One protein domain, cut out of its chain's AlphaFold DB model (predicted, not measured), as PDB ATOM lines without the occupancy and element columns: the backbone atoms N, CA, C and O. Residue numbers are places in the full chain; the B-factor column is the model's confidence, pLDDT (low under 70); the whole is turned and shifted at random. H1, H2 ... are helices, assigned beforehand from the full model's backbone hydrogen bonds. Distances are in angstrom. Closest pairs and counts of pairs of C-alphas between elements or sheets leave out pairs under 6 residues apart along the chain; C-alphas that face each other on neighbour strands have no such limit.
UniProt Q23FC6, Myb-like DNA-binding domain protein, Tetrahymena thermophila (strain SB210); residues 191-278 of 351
ATOM      1  N   THR A 191      -6.610  -4.719  24.395       96.25
ATOM      2  CA  THR A 191      -6.455  -4.593  22.945       96.25
ATOM      3  C   THR A 191      -4.989  -4.297  22.612       96.25
ATOM      4  O   THR A 191      -4.268  -3.760  23.459       96.25
ATOM      5  N   PRO A 192      -4.516  -4.628  21.399       96.19
ATOM      6  CA  PRO A 192      -3.150  -4.296  20.991       96.19
ATOM      7  C   PRO A 192      -2.891  -2.781  21.018       96.19
ATOM      8  O   PRO A 192      -1.812  -2.358  21.412       96.19
ATOM      9  N   GLN A 193      -3.903  -1.964  20.710       95.19
ATOM     10  CA  GLN A 193      -3.843  -0.501  20.817       95.19
ATOM     11  C   GLN A 193      -3.676  -0.025  22.269       95.19
ATOM     12  O   GLN A 193      -2.826   0.814  22.546       95.19
ATOM     13  N   GLU A 194      -4.453  -0.584  23.211       95.81
ATOM     14  CA  GLU A 194      -4.305  -0.281  24.644       95.81
ATOM     15  C   GLU A 194      -2.904  -0.675  25.144       95.81
ATOM     16  O   GLU A 194      -2.329   0.016  25.981       95.81
ATOM     17  N   LEU A 195      -2.350  -1.781  24.633       97.06
ATOM     18  CA  LEU A 195      -1.013  -2.249  24.989       97.06
ATOM     19  C   LEU A 195       0.095  -1.362  24.416       97.06
ATOM     20  O   LEU A 195       1.044  -1.057  25.131       97.06
ATOM     21  N   GLN A 196      -0.032  -0.919  23.164       95.38
ATOM     22  CA  GLN A 196       0.902   0.042  22.583       95.38
ATOM     23  C   GLN A 196       0.896   1.347  23.384       95.38
ATOM     24  O   GLN A 196       1.947   1.787  23.833       95.38
ATOM     25  N   ARG A 197      -0.299   1.868  23.697       94.31
ATOM     26  CA  ARG A 197      -0.453   3.060  24.538       94.31
ATOM     27  C   ARG A 197       0.176   2.876  25.920       94.31
ATOM     28  O   ARG A 197       0.759   3.811  26.449       94.31
ATOM     29  N   LEU A 198       0.097   1.682  26.514       96.25
ATOM     30  CA  LEU A 198       0.780   1.393  27.779       96.25
ATOM     31  C   LEU A 198       2.303   1.539  27.648       96.25
ATOM     32  O   LEU A 198       2.916   2.098  28.551       96.25
ATOM     33  N   TYR A 199       2.906   1.063  26.555       95.19
ATOM     34  CA  TYR A 199       4.345   1.214  26.318       95.19
ATOM     35  C   TYR A 199       4.753   2.677  26.153       95.19
ATOM     36  O   TYR A 199       5.695   3.108  26.812       95.19
ATOM     37  N   ASP A 200       3.997   3.445  25.368       92.06
ATOM     38  CA  ASP A 200       4.266   4.872  25.153       92.06
ATOM     39  C   ASP A 200       4.184   5.657  26.484       92.06
ATOM     40  O   ASP A 200       5.010   6.521  26.786       92.06
ATOM     41  N   LEU A 201       3.206   5.314  27.332       92.81
ATOM     42  CA  LEU A 201       3.040   5.912  28.659       92.81
ATOM     43  C   LEU A 201       4.142   5.479  29.645       92.81
ATOM     44  O   LEU A 201       4.542   6.287  30.479       92.81
ATOM     45  N   LEU A 202       4.649   4.244  29.561       93.94
ATOM     46  CA  LEU A 202       5.788   3.786  30.370       93.94
ATOM     47  C   LEU A 202       7.085   4.510  29.986       93.94
ATOM     48  O   LEU A 202       7.864   4.839  30.875       93.94
ATOM     49  N   GLU A 203       7.298   4.795  28.698       91.44
ATOM     50  CA  GLU A 203       8.439   5.596  28.229       91.44
ATOM     51  C   GLU A 203       8.378   7.030  28.787       91.44
ATOM     52  O   GLU A 203       9.390   7.587  29.207       91.44
ATOM     53  N   CYS A 204       7.176   7.620  28.855       88.00
ATOM     54  CA  CYS A 204       6.991   9.001  29.311       88.00
ATOM     55  C   CYS A 204       6.977   9.164  30.838       88.00
ATOM     56  O   CYS A 204       7.636  10.053  31.377       88.00
ATOM     57  N   PHE A 205       6.191   8.347  31.542       89.75
ATOM     58  CA  PHE A 205       5.939   8.494  32.982       89.75
ATOM     59  C   PHE A 205       6.763   7.533  33.844       89.75
ATOM     60  O   PHE A 205       6.820   7.694  35.067       89.75
ATOM     61  N   GLY A 206       7.397   6.524  33.242       92.81
ATOM     62  CA  GLY A 206       8.034   5.435  33.972       92.81
ATOM     63  C   GLY A 206       6.999   4.543  34.657       92.81
ATOM     64  O   GLY A 206       5.972   4.195  34.085       92.81
ATOM     65  N   THR A 207       7.249   4.166  35.912       96.31
ATOM     66  CA  THR A 207       6.399   3.241  36.687       96.31
ATOM     67  C   THR A 207       5.310   3.935  37.516       96.31
ATOM     68  O   THR A 207       4.739   3.334  38.430       96.31
ATOM     69  N   ASP A 208       4.985   5.194  37.213       95.12
ATOM     70  CA  ASP A 208       3.918   5.925  37.901       95.12
ATOM     71  C   ASP A 208       2.524   5.529  37.386       95.12
ATOM     72  O   ASP A 208       1.885   6.199  36.571       95.12
ATOM     73  N   PHE A 209       2.042   4.388  37.876       96.88
ATOM     74  CA  PHE A 209       0.795   3.784  37.410       96.88
ATOM     75  C   PHE A 209      -0.463   4.599  37.724       96.88
ATOM     76  O   PHE A 209      -1.484   4.389  37.070       96.88
ATOM     77  N   THR A 210      -0.423   5.483  38.723       95.38
ATOM     78  CA  THR A 210      -1.564   6.346  39.062       95.38
ATOM     79  C   THR A 210      -1.770   7.381  37.962       95.38
ATOM     80  O   THR A 210      -2.889   7.559  37.487       95.38
ATOM     81  N   THR A 211      -0.678   7.980  37.489       92.19
ATOM     82  CA  THR A 211      -0.684   8.923  36.366       92.19
ATOM     83  C   THR A 211      -1.073   8.222  35.069       92.19
ATOM     84  O   THR A 211      -1.977   8.667  34.371       92.19
ATOM     85  N   ILE A 212      -0.493   7.049  34.791       94.94
ATOM     86  CA  ILE A 212      -0.841   6.239  33.608       94.94
ATOM     87  C   ILE A 212      -2.339   5.893  33.586       94.94
ATOM     88  O   ILE A 212      -2.951   5.889  32.519       94.94
ATOM     89  N   GLN A 213      -2.957   5.633  34.744       95.75
ATOM     90  CA  GLN A 213      -4.386   5.312  34.829       95.75
ATOM     91  C   GLN A 213      -5.283   6.420  34.269       95.75
ATOM     92  O   GLN A 213      -6.311   6.110  33.673       95.75
ATOM     93  N   GLN A 214      -4.899   7.687  34.419       93.94
ATOM     94  CA  GLN A 214      -5.691   8.824  33.941       93.94
ATOM     95  C   GLN A 214      -5.881   8.798  32.414       93.94
ATOM     96  O   GLN A 214      -6.888   9.291  31.920       93.94
ATOM     97  N   TYR A 215      -4.980   8.134  31.681       93.38
ATOM     98  CA  TYR A 215      -5.050   7.955  30.226       93.38
ATOM     99  C   TYR A 215      -5.863   6.719  29.798       93.38
ATOM    100  O   TYR A 215      -6.010   6.453  28.602       93.38
ATOM    101  N   PHE A 216      -6.386   5.937  30.749       93.12
ATOM    102  CA  PHE A 216      -7.218   4.765  30.489       93.12
ATOM    103  C   PHE A 216      -8.567   4.861  31.214       93.12
ATOM    104  O   PHE A 216      -8.708   4.405  32.346       93.12
ATOM    105  N   ASP A 217      -9.618   5.290  30.510       89.81
ATOM    106  CA  ASP A 217     -10.970   5.452  31.083       89.81
ATOM    107  C   ASP A 217     -11.536   4.190  31.761       89.81
ATOM    108  O   ASP A 217     -12.360   4.255  32.673       89.81
ATOM    109  N   LYS A 218     -11.150   3.006  31.270       91.38
ATOM    110  CA  LYS A 218     -11.757   1.720  31.656       91.38
ATOM    111  C   LYS A 218     -10.806   0.790  32.405       91.38
ATOM    112  O   LYS A 218     -11.193  -0.350  32.668       91.38
ATOM    113  N   LYS A 219      -9.572   1.216  32.694       94.69
ATOM    114  CA  LYS A 219      -8.580   0.367  33.368       94.69
ATOM    115  C   LYS A 219      -8.251   0.934  34.742       94.69
ATOM    116  O   LYS A 219      -8.063   2.130  34.911       94.69
ATOM    117  N   THR A 220      -8.187   0.061  35.738       94.38
ATOM    118  CA  THR A 220      -7.766   0.439  37.092       94.38
ATOM    119  C   THR A 220      -6.248   0.351  37.236       94.38
ATOM    120  O   THR A 220      -5.600  -0.415  36.518       94.38
ATOM    121  N   VAL A 221      -5.671   1.056  38.220       95.81
ATOM    122  CA  VAL A 221      -4.230   0.962  38.541       95.81
ATOM    123  C   VAL A 221      -3.792  -0.491  38.727       95.81
ATOM    124  O   VAL A 221      -2.758  -0.903  38.213       95.81
ATOM    125  N   THR A 222      -4.589  -1.304  39.428       95.06
ATOM    126  CA  THR A 222      -4.283  -2.722  39.659       95.06
ATOM    127  C   THR A 222      -4.222  -3.515  38.354       95.06
ATOM    128  O   THR A 222      -3.343  -4.354  38.192       95.06
ATOM    129  N   GLN A 223      -5.120  -3.249  37.399       95.00
ATOM    130  CA  GLN A 223      -5.092  -3.906  36.089       95.00
ATOM    131  C   GLN A 223      -3.863  -3.493  35.276       95.00
ATOM    132  O   GLN A 223      -3.257  -4.350  34.636       95.00
ATOM    133  N   ILE A 224      -3.487  -2.213  35.330       97.06
ATOM    134  CA  ILE A 224      -2.286  -1.680  34.676       97.06
ATOM    135  C   ILE A 224      -1.035  -2.321  35.285       97.06
ATOM    136  O   ILE A 224      -0.231  -2.884  34.550       97.06
ATOM    137  N   LYS A 225      -0.924  -2.354  36.620       97.56
ATOM    138  CA  LYS A 225       0.153  -3.056  37.335       97.56
ATOM    139  C   LYS A 225       0.222  -4.521  36.929       97.56
ATOM    140  O   LYS A 225       1.285  -5.002  36.558       97.56
ATOM    141  N   ASN A 226      -0.894  -5.245  36.967       96.62
ATOM    142  CA  ASN A 226      -0.914  -6.659  36.593       96.62
ATOM    143  C   ASN A 226      -0.479  -6.871  35.139       96.62
ATOM    144  O   ASN A 226       0.215  -7.842  34.846       96.62
ATOM    145  N   LYS A 227      -0.873  -5.968  34.232       97.56
ATOM    146  CA  LYS A 227      -0.451  -6.022  32.833       97.56
ATOM    147  C   LYS A 227       1.039  -5.736  32.685       97.56
ATOM    148  O   LYS A 227       1.700  -6.502  32.001       97.56
ATOM    149  N   PHE A 228       1.560  -4.728  33.379       98.06
ATOM    150  CA  PHE A 228       2.990  -4.432  33.432       98.06
ATOM    151  C   PHE A 228       3.802  -5.647  33.898       98.06
ATOM    152  O   PHE A 228       4.670  -6.095  33.167       98.06
ATOM    153  N   HIS A 229       3.456  -6.267  35.033       98.00
ATOM    154  CA  HIS A 229       4.169  -7.460  35.526       98.00
ATOM    155  C   HIS A 229       4.067  -8.654  34.571       98.00
ATOM    156  O   HIS A 229       4.929  -9.530  34.572       98.00
ATOM    157  N   LYS A 230       2.981  -8.743  33.796       98.00
ATOM    158  CA  LYS A 230       2.852  -9.766  32.761       98.00
ATOM    159  C   LYS A 230       3.803  -9.476  31.598       98.00
ATOM    160  O   LYS A 230       4.549 -10.366  31.220       98.00
ATOM    161  N   GLU A 231       3.827  -8.247  31.088       98.06
ATOM    162  CA  GLU A 231       4.752  -7.847  30.016       98.06
ATOM    163  C   GLU A 231       6.217  -7.863  30.457       98.06
ATOM    164  O   GLU A 231       7.087  -8.154  29.653       98.06
ATOM    165  N   GLU A 232       6.515  -7.620  31.727       97.94
ATOM    166  CA  GLU A 232       7.869  -7.755  32.269       97.94
ATOM    167  C   GLU A 232       8.356  -9.211  32.238       97.94
ATOM    168  O   GLU A 232       9.539  -9.466  32.027       97.94
ATOM    169  N   LYS A 233       7.440 -10.175  32.402       98.31
ATOM    170  CA  LYS A 233       7.741 -11.608  32.276       98.31
ATOM    171  C   LYS A 233       7.799 -12.058  30.821       98.31
ATOM    172  O   LYS A 233       8.700 -12.808  30.466       98.31
ATOM    173  N   ASP A 234       6.835 -11.617  30.017       98.12
ATOM    174  CA  ASP A 234       6.688 -12.036  28.623       98.12
ATOM    175  C   ASP A 234       7.744 -11.352  27.723       98.12
ATOM    176  O   ASP A 234       8.300 -11.988  26.834       98.12
ATOM    177  N   ASN A 235       8.058 -10.075  27.976       98.00
ATOM    178  CA  ASN A 235       8.905  -9.197  27.155       98.00
ATOM    179  C   ASN A 235       9.876  -8.333  28.007       98.00
ATOM    180  O   ASN A 235       9.832  -7.096  27.949       98.00
ATOM    181  N   PRO A 236      10.802  -8.936  28.781       97.75
ATOM    182  CA  PRO A 236      11.668  -8.201  29.709       97.75
ATOM    183  C   PRO A 236      12.598  -7.189  29.024       97.75
ATOM    184  O   PRO A 236      12.885  -6.144  29.601       97.75
ATOM    185  N   GLN A 237      13.078  -7.478  27.809       96.81
ATOM    186  CA  GLN A 237      13.973  -6.580  27.063       96.81
ATOM    187  C   GLN A 237      13.274  -5.264  26.718       96.81
ATOM    188  O   GLN A 237      13.793  -4.201  27.036       96.81
ATOM    189  N   LYS A 238      12.042  -5.341  26.203       95.94
ATOM    190  CA  LYS A 238      11.244  -4.165  25.845       95.94
ATOM    191  C   LYS A 238      10.949  -3.282  27.059       95.94
ATOM    192  O   LYS A 238      11.099  -2.070  26.990       95.94
ATOM    193  N   ILE A 239      10.569  -3.875  28.194       96.88
ATOM    194  CA  ILE A 239      10.336  -3.114  29.434       96.88
ATOM    195  C   ILE A 239      11.625  -2.453  29.931       96.88
ATOM    196  O   ILE A 239      11.597  -1.292  30.333       96.88
ATOM    197  N   LYS A 240      12.761  -3.161  29.879       95.06
ATOM    198  CA  LYS A 240      14.060  -2.582  30.238       95.06
ATOM    199  C   LYS A 240      14.407  -1.406  29.330       95.06
ATOM    200  O   LYS A 240      14.731  -0.348  29.849       95.06
ATOM    201  N   GLU A 241      14.299  -1.556  28.016       94.00
ATOM    202  CA  GLU A 241      14.555  -0.470  27.064       94.00
ATOM    203  C   GLU A 241      13.716   0.770  27.392       94.00
ATOM    204  O   GLU A 241      14.273   1.847  27.581       94.00
ATOM    205  N   LEU A 242      12.407   0.603  27.601       92.88
ATOM    206  CA  LEU A 242      11.499   1.706  27.940       92.88
ATOM    207  C   LEU A 242      11.858   2.407  29.261       92.88
ATOM    208  O   LEU A 242      11.707   3.620  29.370       92.88
ATOM    209  N   LEU A 243      12.337   1.668  30.269       92.19
ATOM    210  CA  LEU A 243      12.686   2.232  31.582       92.19
ATOM    211  C   LEU A 243      14.118   2.791  31.654       92.19
ATOM    212  O   LEU A 243      14.389   3.688  32.457       92.19
ATOM    213  N   PHE A 244      15.050   2.255  30.862       89.25
ATOM    214  CA  PHE A 244      16.468   2.628  30.888       89.25
ATOM    215  C   PHE A 244      16.856   3.648  29.822       89.25
ATOM    216  O   PHE A 244      17.866   4.330  30.013       89.25
ATOM    217  N   CYS A 245      16.067   3.826  28.758       78.62
ATOM    218  CA  CYS A 245      16.244   4.899  27.777       78.62
ATOM    219  C   CYS A 245      15.885   6.274  28.371       78.62
ATOM    220  O   CYS A 245      15.033   7.007  27.883       78.62
ATOM    221  N   LYS A 246      16.616   6.681  29.415       61.50
ATOM    222  CA  LYS A 246      16.546   8.001  30.057       61.50
ATOM    223  C   LYS A 246      16.917   9.148  29.105       61.50
ATOM    224  O   LYS A 246      16.649  10.302  29.420       61.50
ATOM    225  N   GLY A 247      17.546   8.840  27.965       54.44
ATOM    226  CA  GLY A 247      17.998   9.812  26.963       54.44
ATOM    227  C   GLY A 247      16.962  10.161  25.893       54.44
ATOM    228  O   GLY A 247      17.083  11.198  25.249       54.44
ATOM    229  N   SER A 248      15.917   9.347  25.732       51.78
ATOM    230  CA  SER A 248      14.779   9.651  24.871       51.78
ATOM    231  C   SER A 248      13.554   9.906  25.731       51.78
ATOM    232  O   SER A 248      12.491   9.339  25.508       51.78
ATOM    233  N   GLN A 249      13.648  10.903  26.617       58.12
ATOM    234  CA  GLN A 249      12.536  11.846  26.683       58.12
ATOM    235  C   GLN A 249      12.388  12.421  25.269       58.12
ATOM    236  O   GLN A 249      12.832  13.534  24.985       58.12
ATOM    237  N   LYS A 250      11.797  11.646  24.348       56.47
ATOM    238  CA  LYS A 250      11.116  12.145  23.166       56.47
ATOM    239  C   LYS A 250       9.995  12.984  23.742       56.47
ATOM    240  O   LYS A 250       8.882  12.538  23.993       56.47
ATOM    241  N   ARG A 251      10.418  14.188  24.115       50.16
ATOM    242  CA  ARG A 251       9.681  15.226  24.793       50.16
ATOM    243  C   ARG A 251       8.378  15.355  24.032       50.16
ATOM    244  O   ARG A 251       8.382  15.766  22.878       50.16
ATOM    245  N   LEU A 252       7.280  15.052  24.716       52.41
ATOM    246  CA  LEU A 252       6.035  15.796  24.547       52.41
ATOM    247  C   LEU A 252       5.310  15.608  23.203       52.41
ATOM    248  O   LEU A 252       4.303  16.270  22.982       52.41
ATOM    249  N   GLN A 253       5.776  14.717  22.323       54.62
ATOM    250  CA  GLN A 253       5.126  14.433  21.040       54.62
ATOM    251  C   GLN A 253       4.306  13.144  21.038       54.62
ATOM    252  O   GLN A 253       3.886  12.700  19.968       54.62
ATOM    253  N   ILE A 254       3.982  12.564  22.203       61.31
ATOM    254  CA  ILE A 254       2.696  11.865  22.241       61.31
ATOM    255  C   ILE A 254       1.707  12.952  21.849       61.31
ATOM    256  O   ILE A 254       1.534  13.918  22.589       61.31
ATOM    257  N   LYS A 255       1.155  12.850  20.636       55.78
ATOM    258  CA  LYS A 255       0.002  13.638  20.234       55.78
ATOM    259  C   LYS A 255      -1.053  13.264  21.251       55.78
ATOM    260  O   LYS A 255      -1.700  12.227  21.138       55.78
ATOM    261  N   LEU A 256      -1.127  14.043  22.320       65.69
ATOM    262  CA  LEU A 256      -2.215  13.998  23.261       65.69
ATOM    263  C   LEU A 256      -3.385  14.517  22.437       65.69
ATOM    264  O   LEU A 256      -3.633  15.713  22.362       65.69
ATOM    265  N   GLU A 257      -4.008  13.599  21.695       64.81
ATOM    266  CA  GLU A 257      -5.110  13.886  20.774       64.81
ATOM    267  C   GLU A 257      -6.267  14.556  21.523       64.81
ATOM    268  O   GLU A 257      -7.069  15.265  20.924       64.81
ATOM    269  N   ASN A 258      -6.315  14.375  22.846       70.94
ATOM    270  CA  ASN A 258      -7.203  15.085  23.743       70.94
ATOM    271  C   ASN A 258      -6.471  16.190  24.514       70.94
ATOM    272  O   ASN A 258      -5.574  15.922  25.311       70.94
ATOM    273  N   GLU A 259      -6.991  17.412  24.400       73.88
ATOM    274  CA  GLU A 259      -6.650  18.578  25.232       73.88
ATOM    275  C   GLU A 259      -6.643  18.246  26.740       73.88
ATOM    276  O   GLU A 259      -5.789  18.698  27.502       73.88
ATOM    277  N   ARG A 260      -7.586  17.393  27.176       77.19
ATOM    278  CA  ARG A 260      -7.691  16.927  28.569       77.19
ATOM    279  C   ARG A 260      -6.443  16.184  29.033       77.19
ATOM    280  O   ARG A 260      -6.021  16.351  30.178       77.19
ATOM    281  N   ASP A 261      -5.851  15.389  28.153       75.12
ATOM    282  CA  ASP A 261      -4.671  14.599  28.476       75.12
ATOM    283  C   ASP A 261      -3.454  15.535  28.628       75.12
ATOM    284  O   ASP A 261      -2.629  15.340  29.519       75.12
ATOM    285  N   PHE A 262      -3.388  16.613  27.833       78.00
ATOM    286  CA  PHE A 262      -2.342  17.636  27.935       78.00
ATOM    287  C   PHE A 262      -2.434  18.462  29.224       78.00
ATOM    288  O   PHE A 262      -1.423  18.656  29.897       78.00
ATOM    289  N   GLN A 263      -3.632  18.897  29.620       81.12
ATOM    290  CA  GLN A 263      -3.819  19.607  30.894       81.12
ATOM    291  C   GLN A 263      -3.440  18.729  32.090       81.12
ATOM    292  O   GLN A 263      -2.736  19.171  32.997       81.12
ATOM    293  N   THR A 264      -3.852  17.459  32.058       77.38
ATOM    294  CA  THR A 264      -3.507  16.479  33.095       77.38
ATOM    295  C   THR A 264      -1.991  16.273  33.173       77.38
ATOM    296  O   THR A 264      -1.417  16.246  34.260       77.38
ATOM    297  N   PHE A 265      -1.322  16.201  32.019       78.69
ATOM    298  CA  PHE A 265       0.132  16.132  31.931       78.69
ATOM    299  C   PHE A 265       0.826  17.366  32.526       78.69
ATOM    300  O   PHE A 265       1.771  17.222  33.305       78.69
ATOM    301  N   GLN A 266       0.370  18.575  32.178       80.31
ATOM    302  CA  GLN A 266       0.942  19.814  32.707       80.31
ATOM    303  C   GLN A 266       0.787  19.895  34.224       80.31
ATOM    304  O   GLN A 266       1.767  20.167  34.918       80.31
ATOM    305  N   GLN A 267      -0.408  19.593  34.738       81.75
ATOM    306  CA  GLN A 267      -0.671  19.589  36.173       81.75
ATOM    307  C   GLN A 267       0.223  18.577  36.898       81.75
ATOM    308  O   GLN A 267       0.832  18.919  37.904       81.75
ATOM    309  N   TYR A 268       0.394  17.372  36.346       82.81
ATOM    310  CA  TYR A 268       1.309  16.373  36.900       82.81
ATOM    311  C   TYR A 268       2.756  16.878  36.988       82.81
ATOM    312  O   TYR A 268       3.427  16.684  38.003       82.81
ATOM    313  N   TYR A 269       3.251  17.527  35.931       79.69
ATOM    314  CA  TYR A 269       4.610  18.070  35.917       79.69
ATOM    315  C   TYR A 269       4.778  19.205  36.932       79.69
ATOM    316  O   TYR A 269       5.775  19.239  37.657       79.69
ATOM    317  N   ILE A 270       3.792  20.098  37.018       82.75
ATOM    318  CA  ILE A 270       3.737  21.150  38.037       82.75
ATOM    319  C   ILE A 270       3.777  20.510  39.426       82.75
ATOM    320  O   ILE A 270       4.661  20.822  40.222       82.75
ATOM    321  N   ASP A 271       2.911  19.537  39.690       79.06
ATOM    322  CA  ASP A 271       2.789  18.936  41.012       79.06
ATOM    323  C   ASP A 271       4.053  18.184  41.433       79.06
ATOM    324  O   ASP A 271       4.504  18.309  42.571       79.06
ATOM    325  N   LYS A 272       4.659  17.427  40.516       77.75
ATOM    326  CA  LYS A 272       5.835  16.608  40.812       77.75
ATOM    327  C   LYS A 272       7.111  17.427  40.956       77.75
ATOM    328  O   LYS A 272       7.943  17.091  41.799       77.75
ATOM    329  N   TYR A 273       7.303  18.467  40.150       78.56
ATOM    330  CA  TYR A 273       8.574  19.196  40.114       78.56
ATOM    331  C   TYR A 273       8.533  20.525  40.877       78.56
ATOM    332  O   TYR A 273       9.531  20.873  41.508       78.56
ATOM    333  N   LEU A 274       7.405  21.246  40.899       77.44
ATOM    334  CA  LEU A 274       7.318  22.528  41.613       77.44
ATOM    335  C   LEU A 274       7.055  22.343  43.113       77.44
ATOM    336  O   LEU A 274       7.737  22.982  43.915       77.44
ATOM    337  N   HIS A 275       6.160  21.437  43.526       72.25
ATOM    338  CA  HIS A 275       5.912  21.229  44.964       72.25
ATOM    339  C   HIS A 275       7.101  20.580  45.687       72.25
ATOM    340  O   HIS A 275       7.388  20.927  46.832       72.25
ATOM    341  N   SER A 276       7.834  19.686  45.018       71.31
ATOM    342  CA  SER A 276       9.028  19.044  45.588       71.31
ATOM    343  C   SER A 276      10.140  20.054  45.891       71.31
ATOM    344  O   SER A 276      10.772  19.976  46.941       71.31
ATOM    345  N   ASN A 277      10.345  21.039  45.011       72.19
ATOM    346  CA  ASN A 277      11.354  22.078  45.220       72.19
ATOM    347  C   ASN A 277      10.929  23.114  46.272       72.19
ATOM    348  O   ASN A 277      11.768  23.557  47.054       72.19
ATOM    349  N   LEU A 278       9.640  23.463  46.348       74.38
ATOM    350  CA  LEU A 278       9.138  24.417  47.346       74.38
ATOM    351  C   LEU A 278       9.209  23.873  48.780       74.38
ATOM    352  O   LEU A 278       9.578  24.611  49.692       74.38
TER     353      LEU A 278
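What this domain is: This is residues 191 to 278 of the 351 residues of the protein "Myb-like DNA-binding domain protein" of Tetrahymena thermophila (strain SB210) (UniProt Q23FC6). Four helices, H1 to H4, make a small head of crossed helices, and the longest helix, H5, is set off to one side at the end of a long loop, with residues 269 to 278 sticking out free. H1 and H2 are nearest the middle. The printed part has 88 residues with five named helices, H1 to H5 in that order, and no named strand: all helix. It is compact, with a radius of gyration of the C-alphas of 13.3 A and spans of 40 by 29 by 23 A.

Where its parts are: H1, residues 192 to 205, begins at C-alpha 192 (-3.150, -4.296, 20.991) and is 19.7 A long. H2 is residues 209 to 214. H3, residues 221 to 234, is 19.7 A long. H4 is residues 236 to 244. H5, residues 259 to 278, is 27.8 A long and ends at C-alpha 278 (9.138, 24.417, 47.346).

How they stand to each other: H1 touches H2 at a steep tilt of 61 degrees, opposite ways, the closest C-alphas being Leu 201 and Ile 212, 6.3 A apart. With residues 199 to 203 alone H1 touches H4, the closest C-alphas being Glu 203 and Leu 242 at 5.0 A. H2 touches H3, which meets it with residues 221 to 225 alone; the C-alphas of Gln 213 and Val 221 are closest, 5.7 A apart. H5 is close to H2 but not clearly touching: C-alphas 211 and 268 are 7.7 A apart. Every O i to N i+4 pair is within hydrogen-bond range in H1, H3 and H4; in H2 1 of 2 and in H5 13 of 16 are.

The domain as a whole: The C-alphas farthest apart, those of Asp 234 and Leu 278, are 41.1 A apart. The printed part has no cut. The link from H4 to H5 is long, with 14 residues. Residues 246 to 257 have pLDDT under 70.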